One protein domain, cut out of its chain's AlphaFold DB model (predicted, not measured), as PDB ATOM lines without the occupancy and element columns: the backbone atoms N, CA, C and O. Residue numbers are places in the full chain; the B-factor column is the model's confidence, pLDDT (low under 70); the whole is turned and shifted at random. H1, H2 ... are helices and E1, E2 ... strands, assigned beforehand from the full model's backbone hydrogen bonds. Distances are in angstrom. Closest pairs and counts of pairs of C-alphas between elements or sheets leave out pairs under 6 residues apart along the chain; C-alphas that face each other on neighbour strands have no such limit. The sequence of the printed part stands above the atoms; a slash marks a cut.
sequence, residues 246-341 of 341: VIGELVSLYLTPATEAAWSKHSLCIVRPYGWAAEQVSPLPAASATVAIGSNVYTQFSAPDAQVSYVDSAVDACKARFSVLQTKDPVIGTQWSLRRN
ATOM      1  N   VAL A 246     276.831 255.022 442.437       96.69
ATOM      2  CA  VAL A 246     276.763 255.726 441.158       96.69
ATOM      3  C   VAL A 246     275.293 255.906 440.786       96.69
ATOM      4  O   VAL A 246     274.534 254.935 440.751       96.69
ATOM      5  N   ILE A 247     274.886 257.146 440.525       96.50
ATOM      6  CA  ILE A 247     273.510 257.488 440.127       96.50
ATOM      7  C   ILE A 247     273.398 257.829 438.641       96.50
ATOM      8  O   ILE A 247     272.318 257.736 438.061       96.50
ATOM      9  N   GLY A 248     274.513 258.188 438.010       96.81
ATOM     10  CA  GLY A 248     274.540 258.589 436.615       96.81
ATOM     11  C   GLY A 248     275.899 258.394 435.970       96.81
ATOM     12  O   GLY A 248     276.889 258.063 436.623       96.81
ATOM     13  N   GLU A 249     275.939 258.625 434.671       97.00
ATOM     14  CA  GLU A 249     277.154 258.625 433.872       97.00
ATOM     15  C   GLU A 249     277.098 259.706 432.799       97.00
ATOM     16  O   GLU A 249     276.021 260.113 432.351       97.00
ATOM     17  N   LEU A 250     278.277 260.182 432.408       97.50
ATOM     18  CA  LEU A 250     278.407 261.204 431.384       97.50
ATOM     19  C   LEU A 250     278.241 260.626 429.980       97.50
ATOM     20  O   LEU A 250     278.773 259.554 429.656       97.50
ATOM     21  N   VAL A 251     277.557 261.401 429.142       96.62
ATOM     22  CA  VAL A 251     277.315 261.133 427.727       96.62
ATOM     23  C   VAL A 251     277.678 262.371 426.913       96.62
ATOM     24  O   VAL A 251     277.174 263.463 427.173       96.62
ATOM     25  N   SER A 252     278.539 262.193 425.915       97.38
ATOM     26  CA  SER A 252     278.892 263.242 424.954       97.38
ATOM     27  C   SER A 252     277.914 263.225 423.784       97.38
ATOM     28  O   SER A 252     277.713 262.174 423.170       97.38
ATOM     29  N   LEU A 253     277.334 264.373 423.444       96.31
ATOM     30  CA  LEU A 253     276.466 264.523 422.278       96.31
ATOM     31  C   LEU A 253     277.226 265.174 421.120       96.31
ATOM     32  O   LEU A 253     277.757 266.272 421.254       96.31
ATOM     33  N   TYR A 254     277.224 264.512 419.968       95.62
ATOM     34  CA  TYR A 254     277.734 265.041 418.706       95.62
ATOM     35  C   TYR A 254     276.548 265.200 417.759       95.62
ATOM     36  O   TYR A 254     276.076 264.233 417.158       95.62
ATOM     37  N   LEU A 255     276.009 266.414 417.708       94.88
ATOM     38  CA  LEU A 255     274.737 266.712 417.059       94.88
ATOM     39  C   LEU A 255     274.944 267.440 415.730       94.88
ATOM     40  O   LEU A 255     275.980 268.048 415.480       94.88
ATOM     41  N   THR A 256     273.930 267.396 414.866       93.62
ATOM     42  CA  THR A 256     273.890 268.290 413.701       93.62
ATOM     43  C   THR A 256     273.535 269.718 414.143       93.62
ATOM     44  O   THR A 256     272.808 269.866 415.130       93.62
ATOM     45  N   PRO A 257     273.929 270.768 413.391       92.62
ATOM     46  CA  PRO A 257     273.714 272.160 413.807       92.62
ATOM     47  C   PRO A 257     272.255 272.511 414.134       92.62
ATOM     48  O   PRO A 257     271.979 273.286 415.043       92.62
ATOM     49  N   ALA A 258     271.300 271.915 413.408       90.38
ATOM     50  CA  ALA A 258     269.876 272.147 413.635       90.38
ATOM     51  C   ALA A 258     269.403 271.618 415.000       90.38
ATOM     52  O   ALA A 258     268.617 272.278 415.673       90.38
ATOM     53  N   THR A 259     269.886 270.444 415.411       92.75
ATOM     54  CA  THR A 259     269.552 269.857 416.716       92.75
ATOM     55  C   THR A 259     270.327 270.548 417.831       92.75
ATOM     56  O   THR A 259     269.763 270.842 418.877       92.75
ATOM     57  N   GLU A 260     271.603 270.860 417.601       93.38
ATOM     58  CA  GLU A 260     272.463 271.552 418.565       93.38
ATOM     59  C   GLU A 260     271.888 272.907 419.001       93.38
ATOM     60  O   GLU A 260     271.948 273.252 420.180       93.38
ATOM     61  N   ALA A 261     271.220 273.633 418.099       92.31
ATOM     62  CA  ALA A 261     270.543 274.885 418.435       92.31
ATOM     63  C   ALA A 261     269.504 274.737 419.573       92.31
ATOM     64  O   ALA A 261     269.356 275.647 420.397       92.31
ATOM     65  N   ALA A 262     268.826 273.584 419.671       91.62
ATOM     66  CA  ALA A 262     267.874 273.293 420.749       91.62
ATOM     67  C   ALA A 262     268.556 273.093 422.116       91.62
ATOM     68  O   ALA A 262     267.917 273.247 423.157       91.62
ATOM     69  N   TRP A 263     269.858 272.798 422.124       91.19
ATOM     70  CA  TRP A 263     270.675 272.593 423.319       91.19
ATOM     71  C   TRP A 263     271.418 273.850 423.772       91.19
ATOM     72  O   TRP A 263     272.122 273.788 424.766       91.19
ATOM     73  N   SER A 264     271.222 275.001 423.124       85.69
ATOM     74  CA  SER A 264     271.984 276.248 423.342       85.69
ATOM     75  C   SER A 264     272.110 276.759 424.790       85.69
ATOM     76  O   SER A 264     272.978 277.582 425.065       85.69
ATOM     77  N   LYS A 265     271.270 276.292 425.723       82.31
ATOM     78  CA  LYS A 265     271.338 276.625 427.161       82.31
ATOM     79  C   LYS A 265     272.084 275.598 428.021       82.31
ATOM     80  O   LYS A 265     272.200 275.792 429.225       82.31
ATOM     81  N   HIS A 266     272.538 274.500 427.428       86.62
ATOM     82  CA  HIS A 266     273.141 273.363 428.107       86.62
ATOM     83  C   HIS A 266     274.461 273.000 427.431       86.62
ATOM     84  O   HIS A 266     274.650 273.200 426.232       86.62
ATOM     85  N   SER A 267     275.359 272.396 428.198       91.44
ATOM     86  CA  SER A 267     276.499 271.700 427.614       91.44
ATOM     87  C   SER A 267     276.037 270.422 426.913       91.44
ATOM     88  O   SER A 267     275.135 269.728 427.383       91.44
ATOM     89  N   LEU A 268     276.717 270.066 425.826       95.50
ATOM     90  CA  LEU A 268     276.559 268.782 425.138       95.50
ATOM     91  C   LEU A 268     277.263 267.617 425.876       95.50
ATOM     92  O   LEU A 268     277.264 266.483 425.397       95.50
ATOM     93  N   CYS A 269     277.855 267.884 427.043       96.69
ATOM     94  CA  CYS A 269     278.303 266.888 428.012       96.69
ATOM     95  C   CYS A 269     277.210 266.665 429.067       96.69
ATOM     96  O   CYS A 269     277.153 267.364 430.082       96.69
ATOM     97  N   ILE A 270     276.316 265.712 428.818       95.75
ATOM     98  CA  ILE A 270     275.103 265.520 429.621       95.75
ATOM     99  C   ILE A 270     275.232 264.339 430.582       95.75
ATOM    100  O   ILE A 270     276.101 263.479 430.436       95.75
ATOM    101  N   VAL A 271     274.313 264.262 431.539       96.00
ATOM    102  CA  VAL A 271     274.173 263.139 432.467       96.00
ATOM    103  C   VAL A 271     272.990 262.270 432.059       96.00
ATOM    104  O   VAL A 271     271.888 262.766 431.809       96.00
ATOM    105  N   ARG A 272     273.194 260.952 432.058       94.75
ATOM    106  CA  ARG A 272     272.124 259.948 431.970       94.75
ATOM    107  C   ARG A 272     272.167 259.011 433.179       94.75
ATOM    108  O   ARG A 272     273.220 258.903 433.811       94.75
ATOM    109  N   PRO A 273     271.051 258.336 433.518       94.88
ATOM    110  CA  PRO A 273     271.050 257.314 434.558       94.88
ATOM    111  C   PRO A 273     272.129 256.261 434.305       94.88
ATOM    112  O   PRO A 273     272.391 255.886 433.162       94.88
ATOM    113  N   TYR A 274     272.764 255.785 435.370       95.44
ATOM    114  CA  TYR A 274     273.810 254.778 435.239       95.44
ATOM    115  C   TYR A 274     273.248 253.490 434.621       95.44
ATOM    116  O   TYR A 274     272.285 252.926 435.138       95.44
ATOM    117  N   GLY A 275     273.854 253.022 433.526       92.56
ATOM    118  CA  GLY A 275     273.408 251.827 432.809       92.56
ATOM    119  C   GLY A 275     272.391 252.088 431.694       92.56
ATOM    120  O   GLY A 275     271.988 251.132 431.033       92.56
ATOM    121  N   TRP A 276     272.027 253.348 431.419       92.12
ATOM    122  CA  TRP A 276     271.044 253.712 430.383       92.12
ATOM    123  C   TRP A 276     271.368 253.130 428.995       92.12
ATOM    124  O   TRP A 276     270.470 252.808 428.221       92.12
ATOM    125  N   ALA A 277     272.656 252.985 428.662       92.12
ATOM    126  CA  ALA A 277     273.102 252.497 427.361       92.12
ATOM    127  C   ALA A 277     272.622 251.063 427.075       92.12
ATOM    128  O   ALA A 277     272.337 250.728 425.925       92.12
ATOM    129  N   ALA A 278     272.483 250.235 428.118       91.06
ATOM    130  CA  ALA A 278     272.008 248.858 427.990       91.06
ATOM    131  C   ALA A 278     270.515 248.781 427.623       91.06
ATOM    132  O   ALA A 278     270.069 247.776 427.072       91.06
ATOM    133  N   GLU A 279     269.752 249.847 427.882       87.62
ATOM    134  CA  GLU A 279     268.359 249.982 427.443       87.62
ATOM    135  C   GLU A 279     268.258 250.306 425.946       87.62
ATOM    136  O   GLU A 279     267.221 250.072 425.330       87.62
ATOM    137  N   GLN A 280     269.329 250.852 425.353       87.94
ATOM    138  CA  GLN A 280     269.369 251.211 423.933       87.94
ATOM    139  C   GLN A 280     269.917 250.077 423.069       87.94
ATOM    140  O   GLN A 280     269.442 249.859 421.955       87.94
ATOM    141  N   VAL A 281     270.938 249.371 423.564       89.06
ATOM    142  CA  VAL A 281     271.596 248.287 422.836       89.06
ATOM    143  C   VAL A 281     272.093 247.206 423.790       89.06
ATOM    144  O   VAL A 281     272.762 247.483 424.787       89.06
ATOM    145  N   SER A 282     271.784 245.952 423.461       88.31
ATOM    146  CA  SER A 282     272.252 244.777 424.194       88.31
ATOM    147  C   SER A 282     272.668 243.677 423.208       88.31
ATOM    148  O   SER A 282     271.855 243.301 422.359       88.31
ATOM    149  N   PRO A 283     273.908 243.154 423.289       90.25
ATOM    150  CA  PRO A 283     274.963 243.529 424.235       90.25
ATOM    151  C   PRO A 283     275.530 244.935 423.972       90.25
ATOM    152  O   PRO A 283     275.444 245.454 422.860       90.25
ATOM    153  N   LEU A 284     276.146 245.543 424.993       91.75
ATOM    154  CA  LEU A 284     276.856 246.815 424.825       91.75
ATOM    155  C   LEU A 284     277.980 246.676 423.782       91.75
ATOM    156  O   LEU A 284     278.660 245.644 423.762       91.75
ATOM    157  N   PRO A 285     278.240 247.718 422.967       91.62
ATOM    158  CA  PRO A 285     279.337 247.690 422.013       91.62
ATOM    159  C   PRO A 285     280.685 247.520 422.728       91.62
ATOM    160  O   PRO A 285     280.873 247.918 423.888       91.62
ATOM    161  N   ALA A 286     281.642 246.921 422.019       93.44
ATOM    162  CA  ALA A 286     283.031 246.887 422.460       93.44
ATOM    163  C   ALA A 286     283.574 248.317 422.643       93.44
ATOM    164  O   ALA A 286     283.045 249.270 422.071       93.44
ATOM    165  N   ALA A 287     284.629 248.476 423.445       93.38
ATOM    166  CA  ALA A 287     285.271 249.778 423.611       93.38
ATOM    167  C   ALA A 287     285.687 250.351 422.245       93.38
ATOM    168  O   ALA A 287     286.183 249.629 421.380       93.38
ATOM    169  N   SER A 288     285.439 251.643 422.045       92.31
ATOM    170  CA  SER A 288     285.567 252.376 420.782       92.31
ATOM    171  C   SER A 288     284.685 251.924 419.608       92.31
ATOM    172  O   SER A 288     284.702 252.589 418.572       92.31
ATOM    173  N   ALA A 289     283.872 250.873 419.744       92.94
ATOM    174  CA  ALA A 289     282.941 250.466 418.696       92.94
ATOM    175  C   ALA A 289     281.697 251.365 418.671       92.94
ATOM    176  O   ALA A 289     281.239 251.855 419.705       92.94
ATOM    177  N   THR A 290     281.153 251.553 417.468       93.50
ATOM    178  CA  THR A 290     279.950 252.350 417.207       93.50
ATOM    179  C   THR A 290     278.847 251.447 416.667       93.50
ATOM    180  O   THR A 290     279.102 250.623 415.789       93.50
ATOM    181  N   VAL A 291     277.628 251.603 417.177       94.38
ATOM    182  CA  VAL A 291     276.450 250.826 416.771       94.38
ATOM    183  C   VAL A 291     275.264 251.754 416.532       94.38
ATOM    184  O   VAL A 291     275.099 252.743 417.243       94.38
ATOM    185  N   ALA A 292     274.446 251.460 415.522       91.69
ATOM    186  CA  ALA A 292     273.208 252.194 415.287       91.69
ATOM    187  C   ALA A 292     272.215 251.948 416.437       91.69
ATOM    188  O   ALA A 292     272.089 250.820 416.915       91.69
ATOM    189  N   ILE A 293     271.514 252.996 416.868       89.38
ATOM    190  CA  ILE A 293     270.506 252.941 417.937       89.38
ATOM    191  C   ILE A 293     269.158 253.477 417.434       89.38
ATOM    192  O   ILE A 293     269.104 254.290 416.511       89.38
ATOM    193  N   GLY A 294     268.064 252.953 417.998       75.88
ATOM    194  CA  GLY A 294     266.699 253.111 417.478       75.88
ATOM    195  C   GLY A 294     266.092 254.517 417.591       75.88
ATOM    196  O   GLY A 294     266.637 255.418 418.217       75.88
ATOM    197  N   SER A 295     264.910 254.713 417.003       59.66
ATOM    198  CA  SER A 295     264.225 256.015 416.887       59.66
ATOM    199  C   SER A 295     263.742 256.627 418.213       59.66
ATOM    200  O   SER A 295     263.549 257.834 418.298       59.66
ATOM    201  N   ASN A 296     263.588 255.831 419.268       70.06
ATOM    202  CA  ASN A 296     263.288 256.239 420.652       70.06
ATOM    203  C   ASN A 296     264.434 257.021 421.333       70.06
ATOM    204  O   ASN A 296     264.262 257.590 422.409       70.06
ATOM    205  N   VAL A 297     265.593 257.089 420.684       78.19
ATOM    206  CA  VAL A 297     266.728 257.959 421.024       78.19
ATOM    207  C   VAL A 297     266.430 259.406 420.623       78.19
ATOM    208  O   VAL A 297     266.839 260.341 421.308       78.19
ATOM    209  N   TYR A 298     265.644 259.614 419.560       77.19
ATOM    210  CA  TYR A 298     265.284 260.952 419.093       77.19
ATOM    211  C   TYR A 298     264.586 261.766 420.188       77.19
ATOM    212  O   TYR A 298     264.949 262.916 420.414       77.19
ATOM    213  N   THR A 299     263.641 261.178 420.924       79.94
ATOM    214  CA  THR A 299     262.942 261.873 422.022       79.94
ATOM    215  C   THR A 299     263.851 262.199 423.207       79.94
ATOM    216  O   THR A 299     263.503 263.061 424.002       79.94
ATOM    217  N   GLN A 300     265.008 261.542 423.324       85.06
ATOM    218  CA  GLN A 300     265.957 261.745 424.421       85.06
ATOM    219  C   GLN A 300     267.039 262.783 424.098       85.06
ATOM    220  O   GLN A 300     267.573 263.392 425.021       85.06
ATOM    221  N   PHE A 301     267.385 262.965 422.816       91.56
ATOM    222  CA  PHE A 301     268.539 263.787 422.416       91.56
ATOM    223  C   PHE A 301     268.225 264.888 421.394       91.56
ATOM    224  O   PHE A 301     269.086 265.720 421.112       91.56
ATOM    225  N   SER A 302     267.010 264.938 420.834       89.06
ATOM    226  CA  SER A 302     266.623 266.018 419.907       89.06
ATOM    227  C   SER A 302     266.480 267.380 420.592       89.06
ATOM    228  O   SER A 302     266.684 268.408 419.950       89.06
ATOM    229  N   ALA A 303     266.173 267.387 421.887       90.25
ATOM    230  CA  ALA A 303     266.108 268.570 422.731       90.25
ATOM    231  C   ALA A 303     266.380 268.173 424.194       90.25
ATOM    232  O   ALA A 303     266.147 267.014 424.554       90.25
ATOM    233  N   PRO A 304     266.856 269.105 425.038       89.19
ATOM    234  CA  PRO A 304     267.031 268.850 426.460       89.19
ATOM    235  C   PRO A 304     265.686 268.590 427.150       89.19
ATOM    236  O   PRO A 304     264.713 269.315 426.936       89.19
ATOM    237  N   ASP A 305     265.651 267.585 428.027       86.44
ATOM    238  CA  ASP A 305     264.577 267.436 429.013       86.44
ATOM    239  C   ASP A 305     264.604 268.637 429.978       86.44
ATOM    240  O   ASP A 305     265.677 269.152 430.303       86.44
ATOM    241  N   ALA A 306     263.439 269.054 430.484       80.44
ATOM    242  CA  ALA A 306     263.304 270.101 431.497       80.44
ATOM    243  C   ALA A 306     264.156 269.857 432.757       80.44
ATOM    244  O   ALA A 306     264.409 270.792 433.515       80.44
ATOM    245  N   GLN A 307     264.569 268.612 433.005       82.06
ATOM    246  CA  GLN A 307     265.388 268.241 434.153       82.06
ATOM    247  C   GLN A 307     266.775 267.690 433.801       82.06
ATOM    248  O   GLN A 307     267.429 267.101 434.671       82.06
ATOM    249  N   VAL A 308     267.239 267.866 432.560       90.00
ATOM    250  CA  VAL A 308     268.549 267.349 432.156       90.00
ATOM    251  C   VAL A 308     269.662 267.990 432.986       90.00
ATOM    252  O   VAL A 308     269.692 269.198 433.222       90.00
ATOM    253  N   SER A 309     270.576 267.149 433.461       93.75
ATOM    254  CA  SER A 309     271.797 267.601 434.120       93.75
ATOM    255  C   SER A 309     272.977 267.484 433.163       93.75
ATOM    256  O   SER A 309     272.982 266.626 432.279       93.75
ATOM    257  N   TYR A 310     273.973 268.341 433.328       94.44
ATOM    258  CA  TYR A 310     275.126 268.439 432.442       94.44
ATOM    259  C   TYR A 310     276.368 268.892 433.206       94.44
ATOM    260  O   TYR A 310     276.281 269.428 434.306       94.44
ATOM    261  N   VAL A 311     277.537 268.680 432.614       95.00
ATOM    262  CA  VAL A 311     278.792 269.272 433.084       95.00
ATOM    263  C   VAL A 311     279.191 270.351 432.094       95.00
ATOM    264  O   VAL A 311     279.257 270.097 430.889       95.00
ATOM    265  N   ASP A 312     279.452 271.559 432.590       91.69
ATOM    266  CA  ASP A 312     279.933 272.651 431.746       91.69
ATOM    267  C   ASP A 312     281.361 272.352 431.272       91.69
ATOM    268  O   ASP A 312     282.327 272.371 432.036       91.69
ATOM    269  N   SER A 313     281.467 271.915 430.020       92.50
ATOM    270  CA  SER A 313     282.685 271.377 429.427       92.50
ATOM    271  C   SER A 313     282.497 271.259 427.923       92.50
ATOM    272  O   SER A 313     281.426 270.881 427.453       92.50
ATOM    273  N   ALA A 314     283.575 271.452 427.162       91.62
ATOM    274  CA  ALA A 314     283.598 271.035 425.764       91.62
ATOM    275  C   ALA A 314     283.311 269.525 425.641       91.62
ATOM    276  O   ALA A 314     283.680 268.744 426.528       91.62
ATOM    277  N   VAL A 315     282.694 269.116 424.527       91.06
ATOM    278  CA  VAL A 315     282.281 267.721 424.271       91.06
ATOM    279  C   VAL A 315     283.461 266.752 424.349       91.06
ATOM    280  O   VAL A 315     283.348 265.698 424.978       91.06
ATOM    281  N   ASP A 316     284.612 267.144 423.803       89.75
ATOM    282  CA  ASP A 316     285.837 266.334 423.812       89.75
ATOM    283  C   ASP A 316     286.470 266.231 425.211       89.75
ATOM    284  O   ASP A 316     287.110 265.237 425.551       89.75
ATOM    285  N   ALA A 317     286.246 267.233 426.068       92.88
ATOM    286  CA  ALA A 317     286.703 267.248 427.459       92.88
ATOM    287  C   ALA A 317     285.691 266.601 428.428       92.88
ATOM    288  O   ALA A 317     285.919 266.548 429.641       92.88
ATOM    289  N   CYS A 318     284.575 266.077 427.912       93.31
ATOM    290  CA  CYS A 318     283.495 265.536 428.728       93.31
ATOM    291  C   CYS A 318     283.920 264.311 429.544       93.31
ATOM    292  O   CYS A 318     283.384 264.105 430.626       93.31
ATOM    293  N   LYS A 319     284.896 263.513 429.085       93.56
ATOM    294  CA  LYS A 319     285.246 262.210 429.697       93.56
ATOM    295  C   LYS A 319     284.033 261.273 429.816       93.56
ATOM    296  O   LYS A 319     283.906 260.510 430.770       93.56
ATOM    297  N   ALA A 320     283.121 261.361 428.852       96.19
ATOM    298  CA  ALA A 320     281.939 260.523 428.807       96.19
ATOM    299  C   ALA A 320     282.299 259.048 428.628       96.19
ATOM    300  O   ALA A 320     283.251 258.716 427.921       96.19
ATOM    301  N   ARG A 321     281.489 258.155 429.198       94.69
ATOM    302  CA  ARG A 321     281.604 256.705 428.951       94.69
ATOM    303  C   ARG A 321     280.999 256.307 427.611       94.69
ATOM    304  O   ARG A 321     281.396 255.305 427.017       94.69
ATOM    305  N   PHE A 322     280.049 257.107 427.143       95.94
ATOM    306  CA  PHE A 322     279.361 256.904 425.884       95.94
ATOM    307  C   PHE A 322     279.289 258.199 425.090       95.94
ATOM    308  O   PHE A 322     279.157 259.284 425.653       95.94
ATOM    309  N   SER A 323     279.324 258.070 423.774       96.31
ATOM    310  CA  SER A 323     279.050 259.166 422.855       96.31
ATOM    311  C   SER A 323     277.820 258.829 422.025       96.31
ATOM    312  O   SER A 323     277.704 257.711 421.520       96.31
ATOM    313  N   VAL A 324     276.915 259.790 421.874       95.81
ATOM    314  CA  VAL A 324     275.779 259.706 420.955       95.81
ATOM    315  C   VAL A 324     276.075 260.602 419.767       95.81
ATOM    316  O   VAL A 324     276.298 261.802 419.928       95.81
ATOM    317  N   LEU A 325     276.087 260.014 418.577       94.81
ATOM    318  CA  LEU A 325     276.362 260.713 417.332       94.81
ATOM    319  C   LEU A 325     275.092 260.769 416.484       94.81
ATOM    320  O   LEU A 325     274.465 259.745 416.211       94.81
ATOM    321  N   GLN A 326     274.739 261.976 416.056       94.31
ATOM    322  CA  GLN A 326     273.678 262.223 415.094       94.31
ATOM    323  C   GLN A 326     274.290 262.443 413.710       94.31
ATOM    324  O   GLN A 326     275.089 263.358 413.511       94.31
ATOM    325  N   THR A 327     273.865 261.657 412.728       91.38
ATOM    326  CA  THR A 327     274.206 261.881 411.319       91.38
ATOM    327  C   THR A 327     272.944 262.114 410.499       91.38
ATOM    328  O   THR A 327     271.832 261.759 410.902       91.38
ATOM    329  N   LYS A 328     273.094 262.769 409.347       88.69
ATOM    330  CA  LYS A 328     271.998 263.000 408.407       88.69
ATOM    331  C   LYS A 328     272.344 262.344 407.084       88.69
ATOM    332  O   LYS A 328     273.290 262.761 406.423       88.69
ATOM    333  N   ASP A 329     271.565 261.339 406.722       86.44
ATOM    334  CA  ASP A 329     271.644 260.691 405.425       86.44
ATOM    335  C   ASP A 329     270.564 261.273 404.491       86.44
ATOM    336  O   ASP A 329     269.421 261.473 404.919       86.44
ATOM    337  N   PRO A 330     270.893 261.587 403.227       83.19
ATOM    338  CA  PRO A 330     269.945 262.180 402.287       83.19
ATOM    339  C   PRO A 330     268.810 261.235 401.854       83.19
ATOM    340  O   PRO A 330     267.790 261.721 401.368       83.19
ATOM    341  N   VAL A 331     268.963 259.919 402.020       86.12
ATOM    342  CA  VAL A 331     267.992 258.892 401.607       86.12
ATOM    343  C   VAL A 331     267.190 258.379 402.800       86.12
ATOM    344  O   VAL A 331     265.965 258.306 402.728       86.12
ATOM    345  N   ILE A 332     267.862 258.035 403.901       83.31
ATOM    346  CA  ILE A 332     267.222 257.416 405.080       83.31
ATOM    347  C   ILE A 332     266.983 258.396 406.239       83.31
ATOM    348  O   ILE A 332     266.461 258.008 407.284       83.31
ATOM    349  N   GLY A 333     267.330 259.673 406.065       85.38
ATOM    350  CA  GLY A 333     267.074 260.729 407.041       85.38
ATOM    351  C   GLY A 333     268.048 260.727 408.221       85.38
ATOM    352  O   GLY A 333     269.214 260.353 408.103       85.38
ATOM    353  N   THR A 334     267.588 261.215 409.372       89.56
ATOM    354  CA  THR A 334     268.408 261.304 410.589       89.56
ATOM    355  C   THR A 334     268.694 259.919 411.159       89.56
ATOM    356  O   THR A 334     267.775 259.141 411.402       89.56
ATOM    357  N   GLN A 335     269.965 259.651 411.434       91.25
ATOM    358  CA  GLN A 335     270.446 258.424 412.052       91.25
ATOM    359  C   GLN A 335     271.131 258.750 413.379       91.25
ATOM    360  O   GLN A 335     271.729 259.817 413.540       91.25
ATOM    361  N   TRP A 336     271.045 257.816 414.321       93.19
ATOM    362  CA  TRP A 336     271.675 257.923 415.630       93.19
ATOM    363  C   TRP A 336     272.558 256.710 415.876       93.19
ATOM    364  O   TRP A 336     272.169 255.574 415.592       93.19
ATOM    365  N   SER A 337     273.740 256.940 416.431       94.12
ATOM    366  CA  SER A 337     274.637 255.868 416.839       94.12
ATOM    367  C   SER A 337     275.180 256.090 418.243       94.12
ATOM    368  O   SER A 337     275.355 257.220 418.700       94.12
ATOM    369  N   LEU A 338     275.416 254.981 418.938       95.44
ATOM    370  CA  LEU A 338     276.067 254.934 420.235       95.44
ATOM    371  C   LEU A 338     277.491 254.430 420.050       95.44
ATOM    372  O   LEU A 338     277.707 253.371 419.460       95.44
ATOM    373  N   ARG A 339     278.453 255.144 420.623       95.31
ATOM    374  CA  ARG A 339     279.829 254.684 420.779       95.31
ATOM    375  C   ARG A 339     280.133 254.487 422.256       95.31
ATOM    376  O   ARG A 339     279.827 255.360 423.064       95.31
ATOM    377  N   ARG A 340     280.759 253.366 422.608       95.62
ATOM    378  CA  ARG A 340     281.388 253.199 423.928       95.62
ATOM    379  C   ARG A 340     282.794 253.778 423.853       95.62
ATOM    380  O   ARG A 340     283.547 253.372 422.971       95.62
ATOM    381  N   ASN A 341     283.118 254.728 424.720       92.12
ATOM    382  CA  ASN A 341     284.418 255.400 424.699       92.12
ATOM    383  C   ASN A 341     285.521 254.527 425.303       92.12
ATOM    384  O   ASN A 341     285.215 253.732 426.225       92.12
TER     385      ASN A 341
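AT A GLANCE: This is residues 246 to 341 of the 341 residues of an uncharacterized protein of Pseudomonas sp. PGPPP3 (UniProt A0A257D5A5). Look first for one strongly twisted sheet of five strands that curls round the short helix H3, while H2 grazes the sheet and H1 lies off it, in the chain between E1 and E2. The E4 and E5 hairpin reaches out to one end of the longest axis, and the unnamed stretch 302 to 321 loops past the E2 edge before entering E4. The printed part has 96 residues, with three named helices and five named strands in the order E1 H1 E2 H2 E3 H3 E4 E5; the sheet is mixed, in the order E2 E1 E4 E5 E3, and the class is mixed, helices and strands. The whole is compact, with a radius of gyration of the C-alphas of 12.6 A, and rounded, spanning 38 by 32 by 23 A.

IN THESE COORDINATES: Find C-alpha 246 at (276.763, 255.726, 441.158); from there E1 runs through residues 246 to 254 for 24.3 A. E2 is residues 269 to 273 and E3 residues 290 to 293. E4, residues 322 to 329, covers 22.2 A; E5, residues 333 to 340, covers 23.4 A and ends with C-alpha 340 at (281.388, 253.199, 423.928). H1 is residues 257 to 263, H2 residues 277 to 280, and H3 residues 295 to 301, beginning with C-alpha 295 at (264.225, 256.015, 416.887).

HOW THE PARTS SIT: Start at E1 and E4, which are parallel at 29 degrees, with N 254 and O 324 2.9 A apart. E2, an edge strand, is antiparallel to E1, with N 251 and O 270 at 2.8 A. The hairpin E4 and E5 is antiparallel at 158 degrees, with N 325 and O 337 at 2.9 A. E3, the other edge strand, is antiparallel to E5, with N 338 and O 291 at 2.8 A. E3, H3 and E4 form a split strand-helix-strand unit, two strands running the same way with E5 between them, and its crossover is right-handed. H3 is on the sheet; its closest C-alphas to E5 are those of Val 297 and Trp 336, 7.3 A apart. H2 only grazes the sheet, and H1 is only just not on it, with 4 pairs of C-alphas within 10 A. In H1, 1 of 3 O i to N i+4 pairs and 2 of 4 O i to N i+3 pairs are within hydrogen-bond range; in H3, 1 of 3 and 3 of 4; H2 is too short for an i+4 pair.

THE WHOLE: Look to the C-alphas of Val 246 and Val 331 for the two farthest apart, at 40.6 A. The printed part has no cut, and the link from H3 to E4, 20 residues, is long. Mean pLDDT of the printed part is 90.8; residue 295 is under 70.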